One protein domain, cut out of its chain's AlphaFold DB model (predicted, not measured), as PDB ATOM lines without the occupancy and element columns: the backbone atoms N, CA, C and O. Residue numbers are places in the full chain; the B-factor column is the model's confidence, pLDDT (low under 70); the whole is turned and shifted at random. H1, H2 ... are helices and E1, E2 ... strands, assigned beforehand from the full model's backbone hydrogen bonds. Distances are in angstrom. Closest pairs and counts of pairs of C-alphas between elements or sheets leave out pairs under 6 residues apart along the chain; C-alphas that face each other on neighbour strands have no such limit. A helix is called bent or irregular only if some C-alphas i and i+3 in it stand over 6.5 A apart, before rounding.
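Overview. This is residues 134 to 288 of the 302 residues of the protein "Rps2" of Oxytricha trifallax (UniProt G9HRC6). A small, twisted sheet of four parallel strands forms the middle of this domain, with helix H1 over one face and H5 over the opposite face. The long helix H6 packs on H1 and grazes the sheet, H2 and H3 pack at the edge strand E1, and H4, not on the sheet, lies farthest out. The printed part has 155 residues with six named helices and four named strands, in the order H1 E1 H2 H3 H4 E2 H5 E3 E4 H6; the sheet runs E1 E2 E3 E4, all parallel, and the class is mixed, helices and strands. The whole is compact, with a radius of gyration of the C-alphas of 15.1 A, and spans 44 by 40 by 27 A.

Arrangement. In the sheet, E1, residues 158 to 160, is an edge strand and the parallel neighbour of E2, residues 216 to 219, at 21 degrees; N 160 and O 218 are 2.8 A apart, within hydrogen-bond range. E2 is parallel to E3, residues 238 to 244, at 13 degrees, with N 219 and O 240 at 2.8 A. E3 is parallel to the other edge strand E4, residues 254 to 258, at 17 degrees, with N 256 and O 241 at 2.8 A. From edge to edge the strands' lines turn by 36 degrees. H5, residues 226 to 234, is on the sheet at a height of 9.9 A, over E2 and E3, and runs along the strands, at 15 degrees to E2 on the local plane. E2, H5 and E3 form a strand-helix-strand unit, two parallel neighbour strands with a helix between, whose crossover is right-handed. On the opposite face H1, residues 134 to 152, has a height of 10.1 A over the sheet and runs slantwise to the strands, at 49 degrees to E4 on the local plane; it lies over E4 and only just over E2 and E3, with 3 C-alphas on each. H6, residues 263 to 288, only grazes the sheet with residues 265 to 273. Residues 272 to 284 of H6 touch residues 144 to 152 of H1 at a steep tilt of 47 degrees, the same way; the closest C-alphas, of Leu 152 and Ser 280, are 5.1 A apart. H2, residues 163 to 176, only grazes the sheet; its closest C-alpha to E1 is that of Asn 173, 5.8 A from that of Leu 158. H2 and H6 only just touch, with 3 pairs of C-alphas within 8 A, the closest those of Leu 172 and Ser 274 at 7.1 A. H3, residues 181 to 192, also only grazes the sheet, and its residues 188 to 192 touch H2, with the C-alphas of Pro 163 and Val 192 closest at 5.2 A. H4, residues 200 to 211, only just touches H5, with 3 pairs of C-alphas within 8 A; the closest are those of Tyr 206 and Phe 231, at 7.2 A. E1, then H2, H3 and H4, then E2 form another strand-helix-strand unit. H1 and H5 are apart, as are H5 and H6. Every O i to N i+4 pair is within hydrogen-bond range in H1, H4 and H6, against 8 of 10 in H2, 4 of 8 in H3 and 4 of 5 in H5.

Along the chain. E3, the longest strand, measures 18.7 A from first to last C-alpha, E4 13.0 A and E2 10.3 A. H6 is 37.7 A long and ends at C-alpha 288, (270.514, 259.502, 348.304). H1 begins at C-alpha 134, (255.862, 290.273, 359.422), and is 26.6 A long. H2 measures 19.5 A and is irregular, with C-alphas 164 and 167 8.2 A apart; H3 is only just irregular, with C-alphas 186 and 189 6.7 A apart.

Size, cuts and confidence. The two C-alphas farthest apart, those of Asn 197 and Phe 288, are 47.0 A apart. The printed part has no cut and no long link. The mean pLDDT of the printed part is 91.3, and no printed residue is under 70.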
ATOM      1  N   ASN A 134     255.719 290.855 360.760       81.62
ATOM      2  CA  ASN A 134     255.862 290.273 359.422       81.62
ATOM      3  C   ASN A 134     257.310 290.344 358.925       81.62
ATOM      4  O   ASN A 134     257.847 289.346 358.452       81.62
ATOM      5  N   LYS A 135     257.979 291.492 359.092       82.44
ATOM      6  CA  LYS A 135     259.391 291.639 358.704       82.44
ATOM      7  C   LYS A 135     260.324 290.776 359.552       82.44
ATOM      8  O   LYS A 135     261.266 290.197 359.017       82.44
ATOM      9  N   VAL A 136     260.062 290.664 360.856       81.94
ATOM     10  CA  VAL A 136     260.838 289.785 361.746       81.94
ATOM     11  C   VAL A 136     260.684 288.324 361.321       81.94
ATOM     12  O   VAL A 136     261.679 287.625 361.163       81.94
ATOM     13  N   LEU A 137     259.455 287.871 361.076       82.75
ATOM     14  CA  LEU A 137     259.159 286.495 360.679       82.75
ATOM     15  C   LEU A 137     259.760 286.150 359.317       82.75
ATOM     16  O   LEU A 137     260.371 285.091 359.187       82.75
ATOM     17  N   LEU A 138     259.657 287.050 358.334       85.06
ATOM     18  CA  LEU A 138     260.324 286.892 357.040       85.06
ATOM     19  C   LEU A 138     261.839 286.758 357.215       85.06
ATOM     20  O   LEU A 138     262.434 285.829 356.679       85.06
ATOM     21  N   ARG A 139     262.459 287.591 358.059       85.69
ATOM     22  CA  ARG A 139     263.904 287.505 358.305       85.69
ATOM     23  C   ARG A 139     264.322 286.189 358.963       85.69
ATOM     24  O   ARG A 139     265.368 285.642 358.629       85.69
ATOM     25  N   TRP A 140     263.515 285.668 359.885       88.00
ATOM     26  CA  TRP A 140     263.755 284.360 360.502       88.00
ATOM     27  C   TRP A 140     263.517 283.194 359.538       88.00
ATOM     28  O   TRP A 140     264.250 282.206 359.597       88.00
ATOM     29  N   LYS A 141     262.544 283.318 358.628       88.88
ATOM     30  CA  LYS A 141     262.328 282.372 357.526       88.88
ATOM     31  C   LYS A 141     263.556 282.319 356.614       88.88
ATOM     32  O   LYS A 141     264.072 281.232 356.362       88.88
ATOM     33  N   ASP A 142     264.057 283.478 356.191       90.56
ATOM     34  CA  ASP A 142     265.247 283.586 355.340       90.56
ATOM     35  C   ASP A 142     266.481 282.997 356.022       90.56
ATOM     36  O   ASP A 142     267.225 282.232 355.413       90.56
ATOM     37  N   PHE A 143     266.670 283.303 357.309       92.69
ATOM     38  CA  PHE A 143     267.734 282.719 358.116       92.69
ATOM     39  C   PHE A 143     267.659 281.191 358.140       92.69
ATOM     40  O   PHE A 143     268.660 280.515 357.910       92.69
ATOM     41  N   PHE A 144     266.484 280.637 358.431       92.50
ATOM     42  CA  PHE A 144     266.330 279.194 358.534       92.50
ATOM     43  C   PHE A 144     266.596 278.504 357.191       92.50
ATOM     44  O   PHE A 144     267.299 277.498 357.158       92.50
ATOM     45  N   ASN A 145     266.110 279.080 356.088       91.94
ATOM     46  CA  ASN A 145     266.402 278.599 354.738       91.94
ATOM     47  C   ASN A 145     267.903 278.661 354.429       91.94
ATOM     48  O   ASN A 145     268.457 277.705 353.890       91.94
ATOM     49  N   LEU A 146     268.573 279.756 354.806       94.69
ATOM     50  CA  LEU A 146     270.018 279.909 354.646       94.69
ATOM     51  C   LEU A 146     270.771 278.808 355.401       94.69
ATOM     52  O   LEU A 146     271.561 278.098 354.792       94.69
ATOM     53  N   ILE A 147     270.510 278.628 356.698       94.94
ATOM     54  CA  ILE A 147     271.187 277.605 357.512       94.94
ATOM     55  C   ILE A 147     270.906 276.196 357.003       94.94
ATOM     56  O   ILE A 147     271.817 275.374 356.946       94.94
ATOM     57  N   LEU A 148     269.660 275.914 356.620       93.94
ATOM     58  CA  LEU A 148     269.302 274.621 356.057       93.94
ATOM     59  C   LEU A 148     270.121 274.340 354.793       93.94
ATOM     60  O   LEU A 148     270.702 273.265 354.688       93.94
ATOM     61  N   ASN A 149     270.215 275.307 353.877       93.25
ATOM     62  CA  ASN A 149     271.007 275.175 352.655       93.25
ATOM     63  C   ASN A 149     272.501 275.021 352.950       93.25
ATOM     64  O   ASN A 149     273.144 274.164 352.354       93.25
ATOM     65  N   LEU A 150     273.046 275.791 353.894       94.12
ATOM     66  CA  LEU A 150     274.442 275.655 354.313       94.12
ATOM     67  C   LEU A 150     274.745 274.216 354.750       94.12
ATOM     68  O   LEU A 150     275.672 273.604 354.225       94.12
ATOM     69  N   TYR A 151     273.913 273.635 355.618       94.00
ATOM     70  CA  TYR A 151     274.094 272.244 356.032       94.00
ATOM     71  C   TYR A 151     273.797 271.231 354.920       94.00
ATOM     72  O   TYR A 151     274.480 270.215 354.844       94.00
ATOM     73  N   LEU A 152     272.816 271.483 354.046       92.38
ATOM     74  CA  LEU A 152     272.523 270.619 352.893       92.38
ATOM     75  C   LEU A 152     273.717 270.504 351.940       92.38
ATOM     76  O   LEU A 152     273.944 269.427 351.393       92.38
ATOM     77  N   PHE A 153     274.485 271.582 351.771       92.31
ATOM     78  CA  PHE A 153     275.697 271.616 350.951       92.31
ATOM     79  C   PHE A 153     276.982 271.345 351.744       92.31
ATOM     80  O   PHE A 153     278.073 271.578 351.231       92.31
ATOM     81  N   ASN A 154     276.874 270.845 352.981       89.81
ATOM     82  CA  ASN A 154     278.010 270.539 353.860       89.81
ATOM     83  C   ASN A 154     278.969 271.728 354.074       89.81
ATOM     84  O   ASN A 154     280.160 271.551 354.334       89.81
ATOM     85  N   LEU A 155     278.452 272.956 353.988       90.19
ATOM     86  CA  LEU A 155     279.156 274.146 354.438       90.19
ATOM     87  C   LEU A 155     279.053 274.139 355.958       90.19
ATOM     88  O   LEU A 155     277.999 274.449 356.504       90.19
ATOM     89  N   ASN A 156     280.119 273.700 356.625       85.50
ATOM     90  CA  ASN A 156     280.149 273.434 358.060       85.50
ATOM     91  C   ASN A 156     280.572 274.693 358.845       85.50
ATOM     92  O   ASN A 156     281.772 274.920 359.020       85.50
ATOM     93  N   PRO A 157     279.629 275.540 359.309       94.19
ATOM     94  CA  PRO A 157     279.954 276.722 360.093       94.19
ATOM     95  C   PRO A 157     280.550 276.351 361.450       94.19
ATOM     96  O   PRO A 157     280.104 275.411 362.104       94.19
ATOM     97  N   LEU A 158     281.475 277.174 361.935       95.81
ATOM     98  CA  LEU A 158     281.886 277.139 363.338       95.81
ATOM     99  C   LEU A 158     281.008 278.078 364.172       95.81
ATOM    100  O   LEU A 158     280.855 279.259 363.860       95.81
ATOM    101  N   VAL A 159     280.439 277.550 365.249       96.75
ATOM    102  CA  VAL A 159     279.523 278.242 366.157       96.75
ATOM    103  C   VAL A 159     280.289 278.809 367.354       96.75
ATOM    104  O   VAL A 159     281.093 278.122 367.985       96.75
ATOM    105  N   TYR A 160     280.007 280.069 367.674       97.56
ATOM    106  CA  TYR A 160     280.472 280.804 368.845       97.56
ATOM    107  C   TYR A 160     279.282 281.136 369.742       97.56
ATOM    108  O   TYR A 160     278.239 281.580 369.248       97.56
ATOM    109  N   SER A 161     279.438 280.967 371.052       96.94
ATOM    110  CA  SER A 161     278.395 281.301 372.021       96.94
ATOM    111  C   SER A 161     278.947 281.741 373.371       96.94
ATOM    112  O   SER A 161     280.120 281.558 373.693       96.94
ATOM    113  N   SER A 162     278.060 282.289 374.200       95.44
ATOM    114  CA  SER A 162     278.400 282.619 375.577       95.44
ATOM    115  C   SER A 162     278.740 281.359 376.408       95.44
ATOM    116  O   SER A 162     278.232 280.270 376.133       95.44
ATOM    117  N   PRO A 163     279.533 281.485 377.496       95.56
ATOM    118  CA  PRO A 163     279.934 280.364 378.359       95.56
ATOM    119  C   PRO A 163     278.799 279.511 378.910       95.56
ATOM    120  O   PRO A 163     279.010 278.349 379.263       95.56
ATOM    121  N   PHE A 164     277.604 280.088 378.982       96.06
ATOM    122  CA  PHE A 164     276.409 279.399 379.427       96.06
ATOM    123  C   PHE A 164     276.006 278.257 378.475       96.06
ATOM    124  O   PHE A 164     275.538 277.228 378.948       96.06
ATOM    125  N   PHE A 165     276.272 278.388 377.169       96.06
ATOM    126  CA  PHE A 165     275.928 277.402 376.129       96.06
ATOM    127  C   PHE A 165     277.128 276.622 375.608       96.06
ATOM    128  O   PHE A 165     277.182 276.214 374.442       96.06
ATOM    129  N   LYS A 166     278.133 276.433 376.466       95.25
ATOM    130  CA  LYS A 166     279.354 275.719 376.099       95.25
ATOM    131  C   LYS A 166     278.999 274.334 375.524       95.25
ATOM    132  O   LYS A 166     279.359 274.024 374.395       95.25
ATOM    133  N   ASN A 167     278.191 273.542 376.226       94.19
ATOM    134  CA  ASN A 167     277.899 272.160 375.836       94.19
ATOM    135  C   ASN A 167     277.203 272.081 374.470       94.19
ATOM    136  O   ASN A 167     277.583 271.269 373.631       94.19
ATOM    137  N   GLU A 168     276.231 272.955 374.222       94.12
ATOM    138  CA  GLU A 168     275.528 273.063 372.945       94.12
ATOM    139  C   GLU A 168     276.478 273.468 371.815       94.12
ATOM    140  O   GLU A 168     276.395 272.938 370.710       94.12
ATOM    141  N   THR A 169     277.416 274.369 372.103       95.06
ATOM    142  CA  THR A 169     278.418 274.845 371.136       95.06
ATOM    143  C   THR A 169     279.411 273.760 370.779       95.06
ATOM    144  O   THR A 169     279.714 273.570 369.603       95.06
ATOM    145  N   LEU A 170     279.892 273.019 371.781       92.69
ATOM    146  CA  LEU A 170     280.741 271.859 371.554       92.69
ATOM    147  C   LEU A 170     280.004 270.832 370.703       92.69
ATOM    148  O   LEU A 170     280.557 270.384 369.712       92.69
ATOM    149  N   ALA A 171     278.756 270.503 371.047       92.00
ATOM    150  CA  ALA A 171     277.977 269.510 370.314       92.00
ATOM    151  C   ALA A 171     277.760 269.915 368.846       92.00
ATOM    152  O   ALA A 171     277.943 269.093 367.950       92.00
ATOM    153  N   LEU A 172     277.413 271.181 368.587       92.12
ATOM    154  CA  LEU A 172     277.251 271.693 367.225       92.12
ATOM    155  C   LEU A 172     278.569 271.639 366.450       92.12
ATOM    156  O   LEU A 172     278.603 271.075 365.361       92.12
ATOM    157  N   ASN A 173     279.660 272.162 367.009       92.94
ATOM    158  CA  ASN A 173     280.916 272.217 366.269       92.94
ATOM    159  C   ASN A 173     281.579 270.847 366.108       92.94
ATOM    160  O   ASN A 173     282.202 270.592 365.080       92.94
ATOM    161  N   TRP A 174     281.444 269.968 367.100       89.31
ATOM    162  CA  TRP A 174     281.936 268.595 367.035       89.31
ATOM    163  C   TRP A 174     281.266 267.830 365.898       89.31
ATOM    164  O   TRP A 174     281.935 267.164 365.120       89.31
ATOM    165  N   ASN A 175     279.950 267.987 365.747       83.25
ATOM    166  CA  ASN A 175     279.213 267.360 364.652       83.25
ATOM    167  C   ASN A 175     279.587 267.923 363.272       83.25
ATOM    168  O   ASN A 175     279.331 267.271 362.264       83.25
ATOM    169  N   LEU A 176     280.133 269.140 363.217       80.12
ATOM    170  CA  LEU A 176     280.437 269.850 361.972       80.12
ATOM    171  C   LEU A 176     281.914 269.764 361.571       80.12
ATOM    172  O   LEU A 176     282.249 270.025 360.418       80.12
ATOM    173  N   THR A 177     282.811 269.411 362.489       82.19
ATOM    174  CA  THR A 177     284.251 269.399 362.216       82.19
ATOM    175  C   THR A 177     284.888 268.071 362.575       82.19
ATOM    176  O   THR A 177     284.651 267.497 363.633       82.19
ATOM    177  N   VAL A 178     285.768 267.608 361.693       78.38
ATOM    178  CA  VAL A 178     286.568 266.396 361.893       78.38
ATOM    179  C   VAL A 178     287.891 266.787 362.553       78.38
ATOM    180  O   VAL A 178     288.966 266.655 361.979       78.38
ATOM    181  N   TRP A 179     287.814 267.393 363.736       83.81
ATOM    182  CA  TRP A 179     289.000 267.772 364.504       83.81
ATOM    183  C   TRP A 179     289.368 266.696 365.514       83.81
ATOM    184  O   TRP A 179     288.507 266.126 366.182       83.81
ATOM    185  N   GLU A 180     290.669 266.482 365.695       83.00
ATOM    186  CA  GLU A 180     291.166 265.626 366.767       83.00
ATOM    187  C   GLU A 180     290.779 266.170 368.153       83.00
ATOM    188  O   GLU A 180     290.807 267.380 368.407       83.00
ATOM    189  N   LEU A 181     290.521 265.257 369.097       83.19
ATOM    190  CA  LEU A 181     290.246 265.556 370.513       83.19
ATOM    191  C   LEU A 181     291.259 266.539 371.127       83.19
ATOM    192  O   LEU A 181     290.898 267.419 371.910       83.19
ATOM    193  N   ARG A 182     292.542 266.394 370.774       85.50
ATOM    194  CA  ARG A 182     293.622 267.242 371.299       85.50
ATOM    195  C   ARG A 182     293.497 268.682 370.808       85.50
ATOM    196  O   ARG A 182     293.615 269.598 371.615       85.50
ATOM    197  N   SER A 183     293.197 268.883 369.527       85.25
ATOM    198  CA  SER A 183     292.971 270.209 368.939       85.25
ATOM    199  C   SER A 183     291.773 270.901 369.581       85.25
ATOM    200  O   SER A 183     291.844 272.085 369.919       85.25
ATOM    201  N   TRP A 184     290.710 270.139 369.848       86.44
ATOM    202  CA  TRP A 184     289.524 270.628 370.541       86.44
ATOM    203  C   TRP A 184     289.837 271.235 371.908       86.44
ATOM    204  O   TRP A 184     289.378 272.339 372.195       86.44
ATOM    205  N   LYS A 185     290.684 270.588 372.718       86.06
ATOM    206  CA  LYS A 185     291.086 271.099 374.041       86.06
ATOM    207  C   LYS A 185     291.644 272.528 373.986       86.06
ATOM    208  O   LYS A 185     291.381 273.318 374.891       86.06
ATOM    209  N   TYR A 186     292.393 272.862 372.934       86.00
ATOM    210  CA  TYR A 186     293.052 274.164 372.790       86.00
ATOM    211  C   TYR A 186     292.220 275.194 372.025       86.00
ATOM    212  O   TYR A 186     292.298 276.385 372.320       86.00
ATOM    213  N   CYS A 187     291.413 274.752 371.060       88.19
ATOM    214  CA  CYS A 187     290.613 275.647 370.226       88.19
ATOM    215  C   CYS A 187     289.281 276.014 370.884       88.19
ATOM    216  O   CYS A 187     288.799 277.133 370.735       88.19
ATOM    217  N   TYR A 188     288.700 275.090 371.650       89.81
ATOM    218  CA  TYR A 188     287.379 275.261 372.239       89.81
ATOM    219  C   TYR A 188     287.196 276.533 373.081       89.81
ATOM    220  O   TYR A 188     286.175 277.206 372.917       89.81
ATOM    221  N   PRO A 189     288.172 276.935 373.920       90.62
ATOM    222  CA  PRO A 189     288.077 278.181 374.669       90.62
ATOM    223  C   PRO A 189     287.821 279.411 373.793       90.62
ATOM    224  O   PRO A 189     287.149 280.330 374.247       90.62
ATOM    225  N   PHE A 190     288.289 279.436 372.543       91.19
ATOM    226  CA  PHE A 190     288.068 280.573 371.647       91.19
ATOM    227  C   PHE A 190     286.611 280.699 371.190       91.19
ATOM    228  O   PHE A 190     286.150 281.819 370.974       91.19
ATOM    229  N   PHE A 191     285.880 279.585 371.075       92.81
ATOM    230  CA  PHE A 191     284.468 279.578 370.669       92.81
ATOM    231  C   PHE A 191     283.522 280.041 371.773       92.81
ATOM    232  O   PHE A 191     282.444 280.551 371.486       92.81
ATOM    233  N   VAL A 192     283.935 279.864 373.027       93.94
ATOM    234  CA  VAL A 192     283.073 280.028 374.202       93.94
ATOM    235  C   VAL A 192     283.464 281.238 375.046       93.94
ATOM    236  O   VAL A 192     282.622 281.905 375.650       93.94
ATOM    237  N   PHE A 193     284.756 281.555 375.119       90.31
ATOM    238  CA  PHE A 193     285.249 282.667 375.916       90.31
ATOM    239  C   PHE A 193     285.549 283.892 375.061       90.31
ATOM    240  O   PHE A 193     286.010 283.811 373.920       90.31
ATOM    241  N   LYS A 194     285.286 285.064 375.641       86.06
ATOM    242  CA  LYS A 194     285.661 286.336 375.034       86.06
ATOM    243  C   LYS A 194     287.183 286.426 374.947       86.06
ATOM    244  O   LYS A 194     287.895 286.117 375.904       86.06
ATOM    245  N   THR A 195     287.695 286.899 373.818       86.19
ATOM    246  CA  THR A 195     289.113 287.244 373.717       86.19
ATOM    247  C   THR A 195     289.349 288.542 374.484       86.19
ATOM    248  O   THR A 195     288.791 289.586 374.160       86.19
ATOM    249  N   ASN A 196     290.129 288.490 375.567       74.81
ATOM    250  CA  ASN A 196     290.341 289.670 376.409       74.81
ATOM    251  C   ASN A 196     291.282 290.688 375.750       74.81
ATOM    252  O   ASN A 196     290.993 291.882 375.804       74.81
ATOM    253  N   ASN A 197     292.334 290.230 375.064       78.75
ATOM    254  CA  ASN A 197     293.371 291.088 374.488       78.75
ATOM    255  C   ASN A 197     293.641 290.730 373.021       78.75
ATOM    256  O   ASN A 197     293.553 289.561 372.637       78.75
ATOM    257  N   PHE A 198     294.041 291.726 372.224       82.25
ATOM    258  CA  PHE A 198     294.617 291.523 370.892       82.25
ATOM    259  C   PHE A 198     296.010 290.891 371.031       82.25
ATOM    260  O   PHE A 198     297.027 291.570 370.976       82.25
ATOM    261  N   SER A 199     296.052 289.586 371.299       87.56
ATOM    262  CA  SER A 199     297.298 288.853 371.526       87.56
ATOM    263  C   SER A 199     297.804 288.175 370.251       87.56
ATOM    264  O   SER A 199     297.014 287.811 369.375       87.56
ATOM    265  N   ILE A 200     299.118 287.928 370.181       89.50
ATOM    266  CA  ILE A 200     299.738 287.125 369.112       89.50
ATOM    267  C   ILE A 200     299.086 285.738 369.039       89.50
ATOM    268  O   ILE A 200     298.814 285.258 367.946       89.50
ATOM    269  N   LYS A 201     298.740 285.133 370.186       90.12
ATOM    270  CA  LYS A 201     298.041 283.836 370.248       90.12
ATOM    271  C   LYS A 201     296.675 283.888 369.566       90.12
ATOM    272  O   LYS A 201     296.326 282.984 368.818       90.12
ATOM    273  N   THR A 202     295.912 284.953 369.804       91.50
ATOM    274  CA  THR A 202     294.599 285.155 369.179       91.50
ATOM    275  C   THR A 202     294.732 285.368 367.677       91.50
ATOM    276  O   THR A 202     293.981 284.777 366.910       91.50
ATOM    277  N   LYS A 203     295.713 286.174 367.252       92.88
ATOM    278  CA  LYS A 203     296.003 286.380 365.831       92.88
ATOM    279  C   LYS A 203     296.384 285.057 365.159       92.88
ATOM    280  O   LYS A 203     295.735 284.684 364.194       92.88
ATOM    281  N   PHE A 204     297.337 284.324 365.734       93.38
ATOM    282  CA  PHE A 204     297.778 283.015 365.251       93.38
ATOM    283  C   PHE A 204     296.620 282.017 365.133       93.38
ATOM    284  O   PHE A 204     296.522 281.303 364.142       93.38
ATOM    285  N   PHE A 205     295.716 281.988 366.115       93.69
ATOM    286  CA  PHE A 205     294.532 281.133 366.071       93.69
ATOM    287  C   PHE A 205     293.643 281.438 364.855       93.69
ATOM    288  O   PHE A 205     293.274 280.523 364.120       93.69
ATOM    289  N   TYR A 206     293.330 282.712 364.608       94.56
ATOM    290  CA  TYR A 206     292.494 283.097 363.470       94.56
ATOM    291  C   TYR A 206     293.216 282.979 362.120       94.56
ATOM    292  O   TYR A 206     292.599 282.512 361.165       94.56
ATOM    293  N   ASP A 207     294.513 283.300 362.056       94.81
ATOM    294  CA  ASP A 207     295.370 283.028 360.891       94.81
ATOM    295  C   ASP A 207     295.307 281.531 360.534       94.81
ATOM    296  O   ASP A 207     295.119 281.149 359.376       94.81
ATOM    297  N   ARG A 208     295.402 280.657 361.549       94.00
ATOM    298  CA  ARG A 208     295.345 279.208 361.357       94.00
ATOM    299  C   ARG A 208     293.971 278.751 360.876       94.00
ATOM    300  O   ARG A 208     293.917 277.951 359.946       94.00
ATOM    301  N   LEU A 209     292.882 279.264 361.450       93.38
ATOM    302  CA  LEU A 209     291.525 278.967 360.975       93.38
ATOM    303  C   LEU A 209     291.343 279.337 359.498       93.38
ATOM    304  O   LEU A 209     290.826 278.520 358.738       93.38
ATOM    305  N   ALA A 210     291.827 280.512 359.088       94.06
ATOM    306  CA  ALA A 210     291.785 280.932 357.691       94.06
ATOM    307  C   ALA A 210     292.584 279.979 356.791       94.06
ATOM    308  O   ALA A 210     292.078 279.537 355.764       94.06
ATOM    309  N   SER A 211     293.795 279.591 357.208       93.12
ATOM    310  CA  SER A 211     294.632 278.654 356.442       93.12
ATOM    311  C   SER A 211     294.022 277.255 356.297       93.12
ATOM    312  O   SER A 211     294.309 276.559 355.331       93.12
ATOM    313  N   LEU A 212     293.164 276.848 357.239       90.31
ATOM    314  CA  LEU A 212     292.423 275.587 357.189       90.31
ATOM    315  C   LEU A 212     291.161 275.671 356.311       90.31
ATOM    316  O   LEU A 212     290.441 274.684 356.192       90.31
ATOM    317  N   GLY A 213     290.874 276.832 355.713       90.12
ATOM    318  CA  GLY A 213     289.723 277.033 354.834       90.12
ATOM    319  C   GLY A 213     288.410 277.335 355.562       90.12
ATOM    320  O   GLY A 213     287.357 277.353 354.927       90.12
ATOM    321  N   TYR A 214     288.437 277.603 356.874       92.50
ATOM    322  CA  TYR A 214     287.237 278.051 357.582       92.50
ATOM    323  C   TYR A 214     286.879 279.471 357.156       92.50
ATOM    324  O   TYR A 214     287.599 280.420 357.452       92.50
ATOM    325  N   SER A 215     285.739 279.612 356.488       94.19
ATOM    326  CA  SER A 215     285.258 280.891 355.955       94.19
ATOM    327  C   SER A 215     283.936 281.348 356.568       94.19
ATOM    328  O   SER A 215     283.571 282.512 356.418       94.19
ATOM    329  N   LEU A 216     283.227 280.461 357.273       96.81
ATOM    330  CA  LEU A 216     281.865 280.683 357.749       96.81
ATOM    331  C   LEU A 216     281.750 280.470 359.259       96.81
ATOM    332  O   LEU A 216     282.062 279.399 359.783       96.81
ATOM    333  N   PHE A 217     281.219 281.479 359.945       97.50
ATOM    334  CA  PHE A 217     281.038 281.461 361.392       97.50
ATOM    335  C   PHE A 217     279.633 281.891 361.790       97.50
ATOM    336  O   PHE A 217     279.058 282.816 361.215       97.50
ATOM    337  N   ILE A 218     279.094 281.240 362.817       98.06
ATOM    338  CA  ILE A 218     277.814 281.583 363.430       98.06
ATOM    339  C   ILE A 218     278.063 282.073 364.856       98.06
ATOM    340  O   ILE A 218     278.786 281.435 365.609       98.06
ATOM    341  N   VAL A 219     277.455 283.190 365.254       97.94
ATOM    342  CA  VAL A 219     277.660 283.807 366.573       97.94
ATOM    343  C   VAL A 219     276.320 283.985 367.276       97.94
ATOM    344  O   VAL A 219     275.483 284.766 366.830       97.94
ATOM    345  N   SER A 220     276.106 283.281 368.390       97.31
ATOM    346  CA  SER A 220     274.858 283.387 369.157       97.31
ATOM    347  C   SER A 220     274.809 284.617 370.065       97.31
ATOM    348  O   SER A 220     273.723 285.078 370.393       97.31
ATOM    349  N   ASP A 221     275.958 285.146 370.495       96.25
ATOM    350  CA  ASP A 221     276.049 286.345 371.335       96.25
ATOM    351  C   ASP A 221     277.063 287.335 370.755       96.25
ATOM    352  O   ASP A 221     278.259 287.309 371.063       96.25
ATOM    353  N   CYS A 222     276.579 288.214 369.878       95.88
ATOM    354  CA  CYS A 222     277.429 289.201 369.215       95.88
ATOM    355  C   CYS A 222     278.003 290.245 370.186       95.88
ATOM    356  O   CYS A 222     279.080 290.780 369.929       95.88
ATOM    357  N   LEU A 223     277.315 290.532 371.302       93.94
ATOM    358  CA  LEU A 223     277.803 291.486 372.299       93.94
ATOM    359  C   LEU A 223     279.009 290.908 373.036       93.94
ATOM    360  O   LEU A 223     280.047 291.554 373.156       93.94
ATOM    361  N   TYR A 224     278.869 289.672 373.512       95.62
ATOM    362  CA  TYR A 224     279.915 288.992 374.262       95.62
ATOM    363  C   TYR A 224     281.160 288.737 373.399       95.62
ATOM    364  O   TYR A 224     282.290 288.937 373.850       95.62
ATOM    365  N   HIS A 225     280.959 288.375 372.131       95.50
ATOM    366  CA  HIS A 225     282.031 288.105 371.172       95.50
ATOM    367  C   HIS A 225     282.467 289.321 370.347       95.50
ATOM    368  O   HIS A 225     283.145 289.144 369.338       95.50
ATOM    369  N   PHE A 226     282.160 290.552 370.761       93.81
ATOM    370  CA  PHE A 226     282.474 291.756 369.980       93.81
ATOM    371  C   PHE A 226     283.948 291.839 369.528       93.81
ATOM    372  O   PHE A 226     284.240 292.165 368.378       93.81
ATOM    373  N   LYS A 227     284.896 291.465 370.399       92.75
ATOM    374  CA  LYS A 227     286.331 291.410 370.056       92.75
ATOM    375  C   LYS A 227     286.670 290.304 369.051       92.75
ATOM    376  O   LYS A 227     287.539 290.501 368.208       92.75
ATOM    377  N   ASN A 228     285.967 289.172 369.088       94.12
ATOM    378  CA  ASN A 228     286.121 288.104 368.094       94.12
ATOM    379  C   ASN A 228     285.583 288.561 366.728       94.12
ATOM    380  O   ASN A 228     286.225 288.308 365.713       94.12
ATOM    381  N   LEU A 229     284.464 289.300 366.701       95.12
ATOM    382  CA  LEU A 229     283.894 289.863 365.468       95.12
ATOM    383  C   LEU A 229     284.879 290.791 364.742       95.12
ATOM    384  O   LEU A 229     284.946 290.780 363.514       95.12
ATOM    385  N   TYR A 230     285.698 291.545 365.485       93.94
ATOM    386  CA  TYR A 230     286.781 292.330 364.888       93.94
ATOM    387  C   TYR A 230     287.763 291.449 364.101       93.94
ATOM    388  O   TYR A 230     288.116 291.778 362.969       93.94
ATOM    389  N   PHE A 231     288.181 290.314 364.671       94.25
ATOM    390  CA  PHE A 231     289.058 289.377 363.971       94.25
ATOM    391  C   PHE A 231     288.365 288.740 362.773       94.25
ATOM    392  O   PHE A 231     288.980 288.633 361.719       94.25
ATOM    393  N   PHE A 232     287.084 288.392 362.892       95.62
ATOM    394  CA  PHE A 232     286.328 287.861 361.762       95.62
ATOM    395  C   PHE A 232     286.314 288.821 360.576       95.62
ATOM    396  O   PHE A 232     286.597 288.413 359.454       95.62
ATOM    397  N   LYS A 233     286.091 290.113 360.835       95.25
ATOM    398  CA  LYS A 233     286.170 291.145 359.801       95.25
ATOM    399  C   LYS A 233     287.584 291.281 359.230       95.25
ATOM    400  O   LYS A 233     287.737 291.379 358.019       95.25
ATOM    401  N   LYS A 234     288.611 291.270 360.088       94.56
ATOM    402  CA  LYS A 234     290.021 291.380 359.677       94.56
ATOM    403  C   LYS A 234     290.460 290.239 358.751       94.56
ATOM    404  O   LYS A 234     291.250 290.474 357.847       94.56
ATOM    405  N   PHE A 235     289.957 289.030 358.991       95.56
ATOM    406  CA  PHE A 235     290.276 287.825 358.221       95.56
ATOM    407  C   PHE A 235     289.248 287.497 357.133       95.56
ATOM    408  O   PHE A 235     289.293 286.411 356.566       95.56
ATOM    409  N   PHE A 236     288.341 288.430 356.825       96.25
ATOM    410  CA  PHE A 236     287.312 288.283 355.788       96.25
ATOM    411  C   PHE A 236     286.416 287.048 355.955       96.25
ATOM    412  O   PHE A 236     285.921 286.480 354.985       96.25
ATOM    413  N   PHE A 237     286.166 286.645 357.197       97.12
ATOM    414  CA  PHE A 237     285.235 285.571 357.484       97.12
ATOM    415  C   PHE A 237     283.785 286.040 357.338       97.12
ATOM    416  O   PHE A 237     283.397 287.092 357.857       97.12
ATOM    417  N   TYR A 238     282.958 285.227 356.685       97.62
ATOM    418  CA  TYR A 238     281.524 285.457 356.607       97.62
ATOM    419  C   TYR A 238     280.867 285.084 357.935       97.62
ATOM    420  O   TYR A 238     281.031 283.974 358.447       97.62
ATOM    421  N   THR A 239     280.116 286.020 358.507       98.06
ATOM    422  CA  THR A 239     279.550 285.872 359.852       98.06
ATOM    423  C   THR A 239     278.035 285.969 359.837       98.06
ATOM    424  O   THR A 239     277.457 286.922 359.318       98.06
ATOM    425  N   ILE A 240     277.384 284.990 360.455       98.06
ATOM    426  CA  ILE A 240     275.949 284.979 360.720       98.06
ATOM    427  C   ILE A 240     275.768 285.198 362.220       98.06
ATOM    428  O   ILE A 240     276.230 284.390 363.020       98.06
ATOM    429  N   GLY A 241     275.123 286.287 362.627       96.94
ATOM    430  CA  GLY A 241     275.071 286.671 364.040       96.94
ATOM    431  C   GLY A 241     273.662 286.887 364.557       96.94
ATOM    432  O   GLY A 241     272.871 287.566 363.906       96.94
ATOM    433  N   LEU A 242     273.369 286.383 365.756       95.62
ATOM    434  CA  LEU A 242     272.209 286.812 366.528       95.62
ATOM    435  C   LEU A 242     272.527 288.174 367.162       95.62
ATOM    436  O   LEU A 242     273.330 288.281 368.094       95.62
ATOM    437  N   VAL A 243     271.929 289.228 366.618       92.25
ATOM    438  CA  VAL A 243     272.181 290.616 367.002       92.25
ATOM    439  C   VAL A 243     270.961 291.150 367.736       92.25
ATOM    440  O   VAL A 243     269.849 291.145 367.208       92.25
ATOM    441  N   SER A 244     271.157 291.616 368.970       87.38
ATOM    442  CA  SER A 244     270.087 292.321 369.671       87.38
ATOM    443  C   SER A 244     269.846 293.683 369.026       87.38
ATOM    444  O   SER A 244     270.769 294.297 368.497       87.38
ATOM    445  N   LEU A 245     268.624 294.198 369.118       81.06
ATOM    446  CA  LEU A 245     268.281 295.530 368.600       81.06
ATOM    447  C   LEU A 245     269.145 296.666 369.177       81.06
ATOM    448  O   LEU A 245     269.181 297.761 368.622       81.06
ATOM    449  N   ASN A 246     269.839 296.403 370.284       78.25
ATOM    450  CA  ASN A 246     270.705 297.332 371.009       78.25
ATOM    451  C   ASN A 246     272.086 297.476 370.370       78.25
ATOM    452  O   ASN A 246     272.895 298.282 370.821       78.25
ATOM    453  N   ILE A 247     272.379 296.659 369.365       85.88
ATOM    454  CA  ILE A 247     273.699 296.506 368.781       85.88
ATOM    455  C   ILE A 247     273.609 296.853 367.297       85.88
ATOM    456  O   ILE A 247     272.599 296.605 366.641       85.88
ATOM    457  N   ASN A 248     274.686 297.419 366.751       87.44
ATOM    458  CA  ASN A 248     274.780 297.682 365.322       87.44
ATOM    459  C   ASN A 248     274.684 296.356 364.523       87.44
ATOM    460  O   ASN A 248     275.549 295.492 364.694       87.44
ATOM    461  N   PRO A 249     273.690 296.177 363.630       90.06
ATOM    462  CA  PRO A 249     273.549 294.963 362.823       90.06
ATOM    463  C   PRO A 249     274.716 294.742 361.855       90.06
ATOM    464  O   PRO A 249     274.995 293.605 361.493       90.06
ATOM    465  N   TRP A 250     275.448 295.799 361.495       91.44
ATOM    466  CA  TRP A 250     276.592 295.739 360.579       91.44
ATOM    467  C   TRP A 250     277.883 295.203 361.212       91.44
ATOM    468  O   TRP A 250     278.940 295.240 360.585       91.44
ATOM    469  N   LEU A 251     277.830 294.719 362.457       93.62
ATOM    470  CA  LEU A 251     278.956 294.003 363.066       93.62
ATOM    471  C   LEU A 251     279.180 292.614 362.468       93.62
ATOM    472  O   LEU A 251     280.266 292.061 362.622       93.62
ATOM    473  N   VAL A 252     278.161 292.055 361.820       96.56
ATOM    474  CA  VAL A 252     278.201 290.747 361.165       96.56
ATOM    475  C   VAL A 252     277.745 290.869 359.716       96.56
ATOM    476  O   VAL A 252     277.043 291.814 359.355       96.56
ATOM    477  N   SER A 253     278.128 289.906 358.881       96.44
ATOM    478  CA  SER A 253     277.771 289.879 357.456       96.44
ATOM    479  C   SER A 253     276.273 289.635 357.252       96.44
ATOM    480  O   SER A 253     275.641 290.276 356.417       96.44
ATOM    481  N   TYR A 254     275.689 288.734 358.046       95.75
ATOM    482  CA  TYR A 254     274.267 288.411 358.027       95.75
ATOM    483  C   TYR A 254     273.670 288.514 359.440       95.75
ATOM    484  O   TYR A 254     273.758 287.568 360.230       95.75
ATOM    485  N   PRO A 255     273.054 289.656 359.789       93.81
ATOM    486  CA  PRO A 255     272.426 289.833 361.089       93.81
ATOM    487  C   PRO A 255     271.056 289.153 361.144       93.81
ATOM    488  O   PRO A 255     270.227 289.274 360.230       93.81
ATOM    489  N   ILE A 256     270.816 288.476 362.264       92.25
ATOM    490  CA  ILE A 256     269.550 287.869 362.666       92.25
ATOM    491  C   ILE A 256     269.117 288.586 363.917       92.25
ATOM    492  O   ILE A 256     269.802 288.562 364.937       92.25
ATOM    493  N   LEU A 257     267.986 289.259 363.834       86.88
ATOM    494  CA  LEU A 257     267.613 290.178 364.885       86.88
ATOM    495  C   LEU A 257     266.869 289.472 366.004       86.88
ATOM    496  O   LEU A 257     265.946 288.682 365.779       86.88
ATOM    497  N   ALA A 258     267.276 289.820 367.215       86.00
ATOM    498  CA  ALA A 258     266.651 289.434 368.460       86.00
ATOM    499  C   ALA A 258     266.189 290.690 369.199       86.00
ATOM    500  O   ALA A 258     266.859 291.720 369.168       86.00
ATOM    501  N   SER A 259     265.058 290.600 369.897       77.75
ATOM    502  CA  SER A 259     264.513 291.710 370.686       77.75
ATOM    503  C   SER A 259     265.528 292.242 371.709       77.75
ATOM    504  O   SER A 259     265.744 293.441 371.832       77.75
ATOM    505  N   SER A 260     266.192 291.331 372.414       83.44
ATOM    506  CA  SER A 260     267.142 291.601 373.490       83.44
ATOM    507  C   SER A 260     268.319 290.629 373.423       83.44
ATOM    508  O   SER A 260     268.269 289.618 372.719       83.44
ATOM    509  N   ASN A 261     269.391 290.905 374.168       85.19
ATOM    510  CA  ASN A 261     270.460 289.924 374.367       85.19
ATOM    511  C   ASN A 261     270.128 289.003 375.554       85.19
ATOM    512  O   ASN A 261     270.784 289.058 376.591       85.19
ATOM    513  N   SER A 262     269.045 288.230 375.447       89.00
ATOM    514  CA  SER A 262     268.623 287.301 376.500       89.00
ATOM    515  C   SER A 262     269.145 285.887 376.245       89.00
ATOM    516  O   SER A 262     269.245 285.441 375.100       89.00
ATOM    517  N   PHE A 263     269.395 285.132 377.319       90.88
ATOM    518  CA  PHE A 263     269.733 283.709 377.219       90.88
ATOM    519  C   PHE A 263     268.642 282.903 376.505       90.88
ATOM    520  O   PHE A 263     268.954 281.970 375.777       90.88
ATOM    521  N   LEU A 264     267.370 283.292 376.639       89.38
ATOM    522  CA  LEU A 264     266.266 282.655 375.918       89.38
ATOM    523  C   LEU A 264     266.408 282.811 374.396       89.38
ATOM    524  O   LEU A 264     266.194 281.840 373.673       89.38
ATOM    525  N   ASN A 265     266.813 283.992 373.914       89.38
ATOM    526  CA  ASN A 265     267.072 284.246 372.489       89.38
ATOM    527  C   ASN A 265     268.227 283.386 371.981       89.38
ATOM    528  O   ASN A 265     268.116 282.782 370.915       89.38
ATOM    529  N   GLN A 266     269.285 283.257 372.777       93.75
ATOM    530  CA  GLN A 266     270.424 282.403 372.447       93.75
ATOM    531  C   GLN A 266     270.042 280.910 372.425       93.75
ATOM    532  O   GLN A 266     270.386 280.220 371.468       93.75
ATOM    533  N   ILE A 267     269.267 280.414 373.402       93.31
ATOM    534  CA  ILE A 267     268.759 279.025 373.421       93.31
ATOM    535  C   ILE A 267     267.921 278.745 372.185       93.31
ATOM    536  O   ILE A 267     268.146 277.752 371.498       93.31
ATOM    537  N   PHE A 268     266.943 279.608 371.907       90.94
ATOM    538  CA  PHE A 268     266.056 279.441 370.763       90.94
ATOM    539  C   PHE A 268     266.851 279.394 369.455       90.94
ATOM    540  O   PHE A 268     266.624 278.525 368.615       90.94
ATOM    541  N   PHE A 269     267.834 280.283 369.321       94.50
ATOM    542  CA  PHE A 269     268.731 280.326 368.178       94.50
ATOM    543  C   PHE A 269     269.542 279.032 368.013       94.50
ATOM    544  O   PHE A 269     269.516 278.429 366.942       94.50
ATOM    545  N   LEU A 270     270.195 278.544 369.072       95.12
ATOM    546  CA  LEU A 270     270.965 277.293 369.037       95.12
ATOM    547  C   LEU A 270     270.076 276.069 368.757       95.12
ATOM    548  O   LEU A 270     270.459 275.174 367.998       95.12
ATOM    549  N   GLN A 271     268.858 276.039 369.304       92.62
ATOM    550  CA  GLN A 271     267.872 275.000 368.999       92.62
ATOM    551  C   GLN A 271     267.439 275.036 367.532       92.62
ATOM    552  O   GLN A 271     267.293 273.977 366.919       92.62
ATOM    553  N   ALA A 272     267.262 276.226 366.952       92.19
ATOM    554  CA  ALA A 272     266.945 276.378 365.537       92.19
ATOM    555  C   ALA A 272     268.083 275.853 364.647       92.19
ATOM    556  O   ALA A 272     267.805 275.143 363.680       92.19
ATOM    557  N   LEU A 273     269.346 276.114 365.007       95.12
ATOM    558  CA  LEU A 273     270.512 275.553 364.311       95.12
ATOM    559  C   LEU A 273     270.525 274.022 364.367       95.12
ATOM    560  O   LEU A 273     270.648 273.373 363.331       95.12
ATOM    561  N   SER A 274     270.345 273.440 365.557       94.19
ATOM    562  CA  SER A 274     270.304 271.982 365.722       94.19
ATOM    563  C   SER A 274     269.139 271.352 364.951       94.19
ATOM    564  O   SER A 274     269.290 270.296 364.335       94.19
ATOM    565  N   TYR A 275     267.973 272.004 364.937       93.25
ATOM    566  CA  TYR A 275     266.823 271.549 364.160       93.25
ATOM    567  C   TYR A 275     267.102 271.582 362.652       93.25
ATOM    568  O   TYR A 275     266.836 270.591 361.971       93.25
ATOM    569  N   ALA A 276     267.677 272.676 362.139       93.12
ATOM    570  CA  ALA A 276     268.048 272.798 360.732       93.12
ATOM    571  C   ALA A 276     269.059 271.718 360.316       93.12
ATOM    572  O   ALA A 276     268.865 271.075 359.291       93.12
ATOM    573  N   GLN A 277     270.065 271.451 361.153       93.38
ATOM    574  CA  GLN A 277     271.069 270.410 360.914       93.38
ATOM    575  C   GLN A 277     270.446 269.007 360.843       93.38
ATOM    576  O   GLN A 277     270.711 268.230 359.932       93.38
ATOM    577  N   LYS A 278     269.560 268.657 361.784       92.69
ATOM    578  CA  LYS A 278     268.863 267.359 361.737       92.69
ATOM    579  C   LYS A 278     267.993 267.240 360.490       92.69
ATOM    580  O   LYS A 278     267.912 266.175 359.880       92.69
ATOM    581  N   LYS A 279     267.331 268.336 360.109       93.81
ATOM    582  CA  LYS A 279     266.468 268.365 358.931       93.81
ATOM    583  C   LYS A 279     267.272 268.246 357.635       93.81
ATOM    584  O   LYS A 279     266.818 267.529 356.748       93.81
ATOM    585  N   SER A 280     268.440 268.878 357.526       94.31
ATOM    586  CA  SER A 280     269.301 268.749 356.345       94.31
ATOM    587  C   SER A 280     269.806 267.319 356.174       94.31
ATOM    588  O   SER A 280     269.675 266.777 355.082       94.31
ATOM    589  N   PHE A 281     270.267 266.663 357.245       92.38
ATOM    590  CA  PHE A 281     270.696 265.260 357.178       92.38
ATOM    591  C   PHE A 281     269.568 264.326 356.746       92.38
ATOM    592  O   PHE A 281     269.764 263.454 355.900       92.38
ATOM    593  N   PHE A 282     268.360 264.538 357.272       95.25
ATOM    594  CA  PHE A 282     267.184 263.783 356.848       95.25
ATOM    595  C   PHE A 282     266.904 263.951 355.345       95.25
ATOM    596  O   PHE A 282     266.634 262.977 354.645       95.25
ATOM    597  N   LEU A 283     266.987 265.179 354.829       93.69
ATOM    598  CA  LEU A 283     266.763 265.463 353.409       93.69
ATOM    599  C   LEU A 283     267.854 264.860 352.518       93.69
ATOM    600  O   LEU A 283     267.523 264.245 351.506       93.69
ATOM    601  N   GLN A 284     269.125 264.974 352.913       92.38
ATOM    602  CA  GLN A 284     270.248 264.334 352.225       92.38
ATOM    603  C   GLN A 284     270.051 262.816 352.154       92.38
ATOM    604  O   GLN A 284     270.146 262.232 351.076       92.38
ATOM    605  N   PHE A 285     269.694 262.179 353.272       95.00
ATOM    606  CA  PHE A 285     269.421 260.743 353.314       95.00
ATOM    607  C   PHE A 285     268.314 260.340 352.335       95.00
ATOM    608  O   PHE A 285     268.484 259.408 351.552       95.00
ATOM    609  N   HIS A 286     267.188 261.059 352.331       94.00
ATOM    610  CA  HIS A 286     266.093 260.775 351.404       94.00
ATOM    611  C   HIS A 286     266.484 260.982 349.939       94.00
ATOM    612  O   HIS A 286     266.059 260.203 349.084       94.00
ATOM    613  N   TYR A 287     267.289 262.003 349.649       93.00
ATOM    614  CA  TYR A 287     267.819 262.248 348.312       93.00
ATOM    615  C   TYR A 287     268.690 261.076 347.836       93.00
ATOM    616  O   TYR A 287     268.417 260.498 346.783       93.00
ATOM    617  N   PHE A 288     269.658 260.640 348.647       92.62
ATOM    618  CA  PHE A 288     270.514 259.502 348.304       92.62
ATOM    619  C   PHE A 288     269.750 258.182 348.232       92.62
ATOM    620  O   PHE A 288     270.003 257.391 347.331       92.62
TER     621      PHE A 288